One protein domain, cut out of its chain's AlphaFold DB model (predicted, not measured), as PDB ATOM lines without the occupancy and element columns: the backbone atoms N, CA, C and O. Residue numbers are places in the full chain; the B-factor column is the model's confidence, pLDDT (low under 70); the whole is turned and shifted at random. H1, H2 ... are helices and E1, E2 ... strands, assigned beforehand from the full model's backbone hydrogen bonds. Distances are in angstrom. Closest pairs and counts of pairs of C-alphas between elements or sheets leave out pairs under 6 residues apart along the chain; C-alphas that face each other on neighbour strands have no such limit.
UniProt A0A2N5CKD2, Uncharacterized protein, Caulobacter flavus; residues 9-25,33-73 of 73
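This is residues 9 to 25 and 33 to 73 of the 73 residues of an uncharacterized protein of Caulobacter flavus (UniProt A0A2N5CKD2). A sheet of four strands has one long helix, H1, lying along one of its faces, while the other face is bare. The strands stand in the order E2, E1, E3, E4, mixed in direction, and the helix gives the fold its second layer. The printed part has 58 residues, in chain order E1, E2, H1, E3, E4, and its class is mixed, helices and strands. The whole is compact, with a radius of gyration of the C-alphas of 11.0 A, yet elongated in outline, spanning 34 by 19 by 15 A.

In the sheet, E1 is residues 9 to 16, 21.7 A long, from C-alpha 9 at (-14.742, 32.974, -89.275). E2 is residues 19 to 24, 17.0 A; E3 is residues 56 to 62, 19.8 A; E4 is residues 68 to 72, 11.1 A, ending with C-alpha 72 at (-3.249, 37.402, -89.068). H1 is residues 36 to 52, 24.3 A long.

Inner strands E1 and E3 are parallel, with N 11 and O 58 2.7 A apart, within hydrogen-bond range. E1 and E2 form a hairpin of antiparallel strands, N 12 to O 23 being 2.8 A. E3 and E4 form another, N 59 to O 72 being 2.9 A. Edge strands E2 and E4 are apart. H1 is on the sheet at a height of 8.5 A and runs along the strands, at 11 degrees to E1 on the local plane. The closest C-alphas of H1 and E3 are those of Ala 47 and Pro 57, 5.5 A apart. In H1 every O i to N i+4 pair is within hydrogen-bond range.

The C-alphas farthest apart, those of Gly 18 and Gly 54, are 34.5 A from each other. Residues 26 to 32 are not printed, and C-alphas 25 and 33 are 17.7 A apart across this cut. The links printed whole are tight. Residues 71 to 73 have pLDDT under 70.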
ATOM      1  N   VAL A   9     -15.146  34.386 -89.280       85.69
ATOM      2  CA  VAL A   9     -14.742  32.974 -89.275       85.69
ATOM      3  C   VAL A   9     -13.362  32.843 -88.644       85.69
ATOM      4  O   VAL A   9     -12.358  33.288 -89.208       85.69
ATOM      5  N   LEU A  10     -13.295  32.227 -87.464       89.56
ATOM      6  CA  LEU A  10     -12.036  32.003 -86.759       89.56
ATOM      7  C   LEU A  10     -11.339  30.737 -87.269       89.56
ATOM      8  O   LEU A  10     -11.781  29.622 -87.025       89.56
ATOM      9  N   MET A  11     -10.190  30.903 -87.906       92.06
ATOM     10  CA  MET A  11      -9.268  29.822 -88.224       92.06
ATOM     11  C   MET A  11      -8.180  29.712 -87.158       92.06
ATOM     12  O   MET A  11      -7.637  30.720 -86.699       92.06
ATOM     13  N   ARG A  12      -7.817  28.485 -86.787       92.25
ATOM     14  CA  ARG A  12      -6.771  28.214 -85.794       92.25
ATOM     15  C   ARG A  12      -5.769  27.214 -86.338       92.25
ATOM     16  O   ARG A  12      -6.157  26.134 -86.767       92.25
ATOM     17  N   ILE A  13      -4.491  27.565 -86.270       93.88
ATOM     18  CA  ILE A  13      -3.385  26.634 -86.461       93.88
ATOM     19  C   ILE A  13      -2.814  26.288 -85.098       93.88
ATOM     20  O   ILE A  13      -2.499  27.187 -84.318       93.88
ATOM     21  N   GLY A  14      -2.643  24.998 -84.836       92.88
ATOM     22  CA  GLY A  14      -2.036  24.518 -83.601       92.88
ATOM     23  C   GLY A  14      -1.134  23.308 -83.817       92.88
ATOM     24  O   GLY A  14      -1.207  22.655 -84.862       92.88
ATOM     25  N   PRO A  15      -0.259  23.009 -82.849       92.75
ATOM     26  CA  PRO A  15       0.576  21.817 -82.881       92.75
ATOM     27  C   PRO A  15      -0.253  20.545 -82.635       92.75
ATOM     28  O   PRO A  15      -1.192  20.547 -81.841       92.75
ATOM     29  N   LEU A  16       0.153  19.440 -83.258       90.94
ATOM     30  CA  LEU A  16      -0.242  18.073 -82.901       90.94
ATOM     31  C   LEU A  16       1.020  17.209 -82.747       90.94
ATOM     32  O   LEU A  16       2.056  17.544 -83.335       90.94
ATOM     33  N   PRO A  17       0.975  16.083 -82.009       88.00
ATOM     34  CA  PRO A  17       2.066  15.114 -82.030       88.00
ATOM     35  C   PRO A  17       2.388  14.704 -83.476       88.00
ATOM     36  O   PRO A  17       1.546  14.149 -84.176       88.00
ATOM     37  N   GLY A  18       3.594  15.034 -83.948       87.62
ATOM     38  CA  GLY A  18       4.045  14.721 -85.310       87.62
ATOM     39  C   GLY A  18       3.555  15.657 -86.424       87.62
ATOM     40  O   GLY A  18       3.836  15.384 -87.590       87.62
ATOM     41  N   GLY A  19       2.867  16.764 -86.118       93.19
ATOM     42  CA  GLY A  19       2.348  17.645 -87.164       93.19
ATOM     43  C   GLY A  19       1.690  18.928 -86.670       93.19
ATOM     44  O   GLY A  19       1.989  19.451 -85.595       93.19
ATOM     45  N   TRP A  20       0.813  19.458 -87.513       94.56
ATOM     46  CA  TRP A  20       0.093  20.708 -87.305       94.56
ATOM     47  C   TRP A  20      -1.352  20.542 -87.747       94.56
ATOM     48  O   TRP A  20      -1.614  19.907 -88.764       94.56
ATOM     49  N   MET A  21      -2.279  21.133 -87.008       94.12
ATOM     50  CA  MET A  21      -3.693  21.171 -87.365       94.12
ATOM     51  C   MET A  21      -4.103  22.550 -87.858       94.12
ATOM     52  O   MET A  21      -3.553  23.556 -87.409       94.12
ATOM     53  N   LEU A  22      -5.105  22.579 -88.730       94.12
ATOM     54  CA  LEU A  22      -5.896  23.749 -89.087       94.12
ATOM     55  C   LEU A  22      -7.368  23.460 -88.778       94.12
ATOM     56  O   LEU A  22      -7.936  22.497 -89.293       94.12
ATOM     57  N   LEU A  23      -7.975  24.318 -87.967       92.44
ATOM     58  CA  LEU A  23      -9.409  24.364 -87.679       92.44
ATOM     59  C   LEU A  23     -10.000  25.631 -88.305       92.44
ATOM     60  O   LEU A  23      -9.316  26.653 -88.365       92.44
ATOM     61  N   CYS A  24     -11.248  25.580 -88.767       89.06
ATOM     62  CA  CYS A  24     -11.911  26.693 -89.456       89.06
ATOM     63  C   CYS A  24     -13.343  26.905 -88.937       89.06
ATOM     64  O   CYS A  24     -14.293  26.400 -89.516       89.06
ATOM     65  N   GLY A  25     -13.509  27.673 -87.867       83.12
ATOM     66  CA  GLY A  25     -14.764  27.784 -87.124       83.12
ATOM     67  C   GLY A  25     -14.916  26.670 -86.085       83.12
ATOM     68  O   GLY A  25     -14.083  25.765 -86.000       83.12
ATOM     69  N   TYR A  33      -1.418  18.613 -91.230       94.75
ATOM     70  CA  TYR A  33      -0.258  18.843 -92.089       94.75
ATOM     71  C   TYR A  33       1.031  18.422 -91.398       94.75
ATOM     72  O   TYR A  33       1.146  18.433 -90.169       94.75
ATOM     73  N   ARG A  34       2.051  18.114 -92.205       92.06
ATOM     74  CA  ARG A  34       3.373  17.716 -91.698       92.06
ATOM     75  C   ARG A  34       4.183  18.900 -91.172       92.06
ATOM     76  O   ARG A  34       5.078  18.719 -90.353       92.06
ATOM     77  N   SER A  35       3.881  20.119 -91.624       91.75
ATOM     78  CA  SER A  35       4.602  21.329 -91.217       91.75
ATOM     79  C   SER A  35       3.672  22.517 -90.969       91.75
ATOM     80  O   SER A  35       2.639  22.664 -91.620       91.75
ATOM     81  N   GLY A  36       4.080  23.411 -90.063       90.81
ATOM     82  CA  GLY A  36       3.326  24.629 -89.759       90.81
ATOM     83  C   GLY A  36       3.291  25.597 -90.939       90.81
ATOM     84  O   GLY A  36       2.297  26.282 -91.145       90.81
ATOM     85  N   ALA A  37       4.337  25.596 -91.772       91.44
ATOM     86  CA  ALA A  37       4.380  26.390 -92.996       91.44
ATOM     87  C   ALA A  37       3.328  25.932 -94.020       91.44
ATOM     88  O   ALA A  37       2.710  26.758 -94.688       91.44
ATOM     89  N   GLU A  38       3.109  24.622 -94.145       94.00
ATOM     90  CA  GLU A  38       2.068  24.066 -95.011       94.00
ATOM     91  C   GLU A  38       0.667  24.402 -94.491       94.00
ATOM     92  O   GLU A  38      -0.153  24.910 -95.257       94.00
ATOM     93  N   ALA A  39       0.441  24.242 -93.182       93.62
ATOM     94  CA  ALA A  39      -0.802  24.651 -92.530       93.62
ATOM     95  C   ALA A  39      -1.087  26.154 -92.727       93.62
ATOM     96  O   ALA A  39      -2.207  26.532 -93.065       93.62
ATOM     97  N   GLU A  40      -0.074  27.020 -92.588       93.06
ATOM     98  CA  GLU A  40      -0.216  28.468 -92.795       93.06
ATOM     99  C   GLU A  40      -0.542  28.811 -94.254       93.06
ATOM    100  O   GLU A  40      -1.407  29.655 -94.507       93.06
ATOM    101  N   ARG A  41       0.102  28.151 -95.227       94.19
ATOM    102  CA  ARG A  41      -0.235  28.339 -96.648       94.19
ATOM    103  C   ARG A  41      -1.688  27.965 -96.926       94.19
ATOM    104  O   ARG A  41      -2.384  28.742 -97.584       94.19
ATOM    105  N   GLN A  42      -2.152  26.829 -96.406       94.25
ATOM    106  CA  GLN A  42      -3.528  26.394 -96.637       94.25
ATOM    107  C   GLN A  42      -4.541  27.301 -95.927       94.25
ATOM    108  O   GLN A  42      -5.535  27.694 -96.535       94.25
ATOM    109  N   ALA A  43      -4.251  27.735 -94.698       93.06
ATOM    110  CA  ALA A  43      -5.095  28.685 -93.975       93.06
ATOM    111  C   ALA A  43      -5.261  30.008 -94.731       93.06
ATOM    112  O   ALA A  43      -6.365  30.536 -94.812       93.06
ATOM    113  N   ARG A  44      -4.194  30.521 -95.354       93.00
ATOM    114  CA  ARG A  44      -4.268  31.724 -96.206       93.00
ATOM    115  C   ARG A  44      -5.090  31.498 -97.470       93.00
ATOM    116  O   ARG A  44      -5.772  32.415 -97.922       93.00
ATOM    117  N   SER A  45      -5.021  30.301 -98.049       94.00
ATOM    118  CA  SER A  45      -5.878  29.927 -99.177       94.00
ATOM    119  C   SER A  45      -7.355  29.955 -98.766       94.00
ATOM    120  O   SER A  45      -8.157  30.629 -99.413       94.00
ATOM    121  N   HIS A  46      -7.698  29.339 -97.627       91.88
ATOM    122  CA  HIS A  46      -9.058  29.370 -97.079       91.88
ATOM    123  C   HIS A  46      -9.511  30.788 -96.731       91.88
ATOM    124  O   HIS A  46     -10.623  31.161 -97.091       91.88
ATOM    125  N   ALA A  47      -8.644  31.603 -96.121       92.31
ATOM    126  CA  ALA A  47      -8.926  33.005 -95.821       92.31
ATOM    127  C   ALA A  47      -9.370  33.768 -97.076       92.31
ATOM    128  O   ALA A  47     -10.385  34.457 -97.073       92.31
ATOM    129  N   ARG A  48      -8.651  33.598 -98.193       93.38
ATOM    130  CA  ARG A  48      -9.002  34.251 -99.463       93.38
ATOM    131  C   ARG A  48     -10.353  33.786 -99.994       93.38
ATOM    132  O   ARG A  48     -11.119  34.614-100.480       93.38
ATOM    133  N   THR A  49     -10.645  32.490 -99.914       92.25
ATOM    134  CA  THR A  49     -11.943  31.947-100.332       92.25
ATOM    135  C   THR A  49     -13.075  32.488 -99.460       92.25
ATOM    136  O   THR A  49     -14.055  32.994 -99.992       92.25
ATOM    137  N   LEU A  50     -12.908  32.477 -98.136       89.69
ATOM    138  CA  LEU A  50     -13.884  33.010 -97.182       89.69
ATOM    139  C   LEU A  50     -14.143  34.504 -97.407       89.69
ATOM    140  O   LEU A  50     -15.296  34.918 -97.487       89.69
ATOM    141  N   ALA A  51     -13.086  35.295 -97.600       90.75
ATOM    142  CA  ALA A  51     -13.208  36.720 -97.900       90.75
ATOM    143  C   ALA A  51     -13.982  36.977 -99.205       90.75
ATOM    144  O   ALA A  51     -14.819  37.873 -99.262       90.75
ATOM    145  N   ARG A  52     -13.757  36.164-100.248       92.19
ATOM    146  CA  ARG A  52     -14.524  36.240-101.508       92.19
ATOM    147  C   ARG A  52     -15.999  35.886-101.333       92.19
ATOM    148  O   ARG A  52     -16.825  36.382-102.087       92.19
ATOM    149  N   CYS A  53     -16.320  35.050-100.353       89.00
ATOM    150  CA  CYS A  53     -17.690  34.690-100.002       89.00
ATOM    151  C   CYS A  53     -18.359  35.697 -99.047       89.00
ATOM    152  O   CYS A  53     -19.482  35.452 -98.622       89.00
ATOM    153  N   GLY A  54     -17.698  36.812 -98.709       89.88
ATOM    154  CA  GLY A  54     -18.254  37.857 -97.844       89.88
ATOM    155  C   GLY A  54     -18.021  37.649 -96.346       89.88
ATOM    156  O   GLY A  54     -18.543  38.418 -95.545       89.88
ATOM    157  N   TYR A  55     -17.225  36.652 -95.948       90.12
ATOM    158  CA  TYR A  55     -16.848  36.441 -94.548       90.12
ATOM    159  C   TYR A  55     -15.643  37.300 -94.147       90.12
ATOM    160  O   TYR A  55     -14.836  37.711 -94.984       90.12
ATOM    161  N   ALA A  56     -15.468  37.501 -92.840       90.62
ATOM    162  CA  ALA A  56     -14.300  38.161 -92.259       90.62
ATOM    163  C   ALA A  56     -13.386  37.134 -91.556       90.62
ATOM    164  O   ALA A  56     -13.477  36.958 -90.337       90.62
ATOM    165  N   PRO A  57     -12.509  36.418 -92.286       90.75
ATOM    166  CA  PRO A  57     -11.654  35.395 -91.695       90.75
ATOM    167  C   PRO A  57     -10.629  35.995 -90.724       90.75
ATOM    168  O   PRO A  57     -10.038  37.043 -90.979       90.75
ATOM    169  N   ARG A  58     -10.370  35.296 -89.618       91.00
ATOM    170  CA  ARG A  58      -9.323  35.621 -88.639       91.00
ATOM    171  C   ARG A  58      -8.462  34.389 -88.418       91.00
ATOM    172  O   ARG A  58      -8.999  33.347 -88.081       91.00
ATOM    173  N   LEU A  59      -7.146  34.487 -88.574       90.81
ATOM    174  CA  LEU A  59      -6.228  33.370 -88.347       90.81
ATOM    175  C   LEU A  59      -5.460  33.553 -87.040       90.81
ATOM    176  O   LEU A  59      -4.715  34.520 -86.893       90.81
ATOM    177  N   VAL A  60      -5.575  32.588 -86.132       91.56
ATOM    178  CA  VAL A  60      -4.753  32.480 -84.922       91.56
ATOM    179  C   VAL A  60      -3.762  31.335 -85.093       91.56
ATOM    180  O   VAL A  60      -4.150  30.219 -85.417       91.56
ATOM    181  N   ILE A  61      -2.482  31.603 -84.854       90.75
ATOM    182  CA  ILE A  61      -1.419  30.593 -84.885       90.75
ATOM    183  C   ILE A  61      -0.914  30.381 -83.465       90.75
ATOM    184  O   ILE A  61      -0.479  31.333 -82.810       90.75
ATOM    185  N   GLN A  62      -0.959  29.136 -83.007       91.38
ATOM    186  CA  GLN A  62      -0.418  28.701 -81.728       91.38
ATOM    187  C   GLN A  62       0.953  28.044 -81.932       91.38
ATOM    188  O   GLN A  62       1.152  27.318 -82.907       91.38
ATOM    189  N   ASP A  63       1.907  28.295 -81.035       86.38
ATOM    190  CA  ASP A  63       3.166  27.542 -81.000       86.38
ATOM    191  C   ASP A  63       2.954  26.147 -80.400       86.38
ATOM    192  O   ASP A  63       1.860  25.767 -79.983       86.38
ATOM    193  N   ARG A  64       4.050  25.385 -80.313       84.38
ATOM    194  CA  ARG A  64       4.094  24.060 -79.687       84.38
ATOM    195  C   ARG A  64       3.702  24.036 -78.209       84.38
ATOM    196  O   ARG A  64       3.415  22.960 -77.702       84.38
ATOM    197  N   THR A  65       3.672  25.182 -77.534       84.50
ATOM    198  CA  THR A  65       3.223  25.304 -76.140       84.50
ATOM    199  C   THR A  65       1.729  25.629 -76.037       84.50
ATOM    200  O   THR A  65       1.195  25.751 -74.940       84.50
ATOM    201  N   GLY A  66       1.037  25.766 -77.175       78.75
ATOM    202  CA  GLY A  66      -0.372  26.154 -77.241       78.75
ATOM    203  C   GLY A  66      -0.599  27.661 -77.098       78.75
ATOM    204  O   GLY A  66      -1.746  28.120 -77.164       78.75
ATOM    205  N   ARG A  67       0.467  28.457 -76.951       84.62
ATOM    206  CA  ARG A  67       0.375  29.910 -76.815       84.62
ATOM    207  C   ARG A  67       0.126  30.543 -78.176       84.62
ATOM    208  O   ARG A  67       0.769  30.187 -79.158       84.62
ATOM    209  N   ALA A  68      -0.799  31.498 -78.244       82.00
ATOM    210  CA  ALA A  68      -1.017  32.271 -79.461       82.00
ATOM    211  C   ALA A  68       0.219  33.138 -79.753       82.00
ATOM    212  O   ALA A  68       0.565  34.030 -78.978       82.00
ATOM    213  N   VAL A  69       0.880  32.865 -80.875       79.25
ATOM    214  CA  VAL A  69       2.093  33.568 -81.326       79.25
ATOM    215  C   VAL A  69       1.730  34.684 -82.295       79.25
ATOM    216  O   VAL A  69       2.452  35.673 -82.424       79.25
ATOM    217  N   ARG A  70       0.626  34.514 -83.035       71.00
ATOM    218  CA  ARG A  70       0.247  35.439 -84.103       71.00
ATOM    219  C   ARG A  70      -1.246  35.436 -84.387       71.00
ATOM    220  O   ARG A  70      -1.839  34.369 -84.515       71.00
ATOM    221  N   ALA A  71      -1.802  36.629 -84.590       66.38
ATOM    222  CA  ALA A  71      -3.095  36.839 -85.233       66.38
ATOM    223  C   ALA A  71      -2.868  37.509 -86.600       66.38
ATOM    224  O   ALA A  71      -2.145  38.506 -86.684       66.38
ATOM    225  N   ARG A  72      -3.408  36.931 -87.678       64.12
ATOM    226  CA  ARG A  72      -3.249  37.402 -89.068       64.12
ATOM    227  C   ARG A  72      -4.548  37.245 -89.871       64.12
ATOM    228  O   ARG A  72      -5.524  36.693 -89.369       64.12
ATOM    229  N   LEU A  73      -4.538  37.774 -91.093       54.47
ATOM    230  CA  LEU A  73      -5.657  37.891 -92.029       54.47
ATOM    231  C   LEU A  73      -5.257  37.294 -93.383       54.47
ATOM    232  O   LEU A  73      -4.109  37.570 -93.817       54.47
TER     233      LEU A  73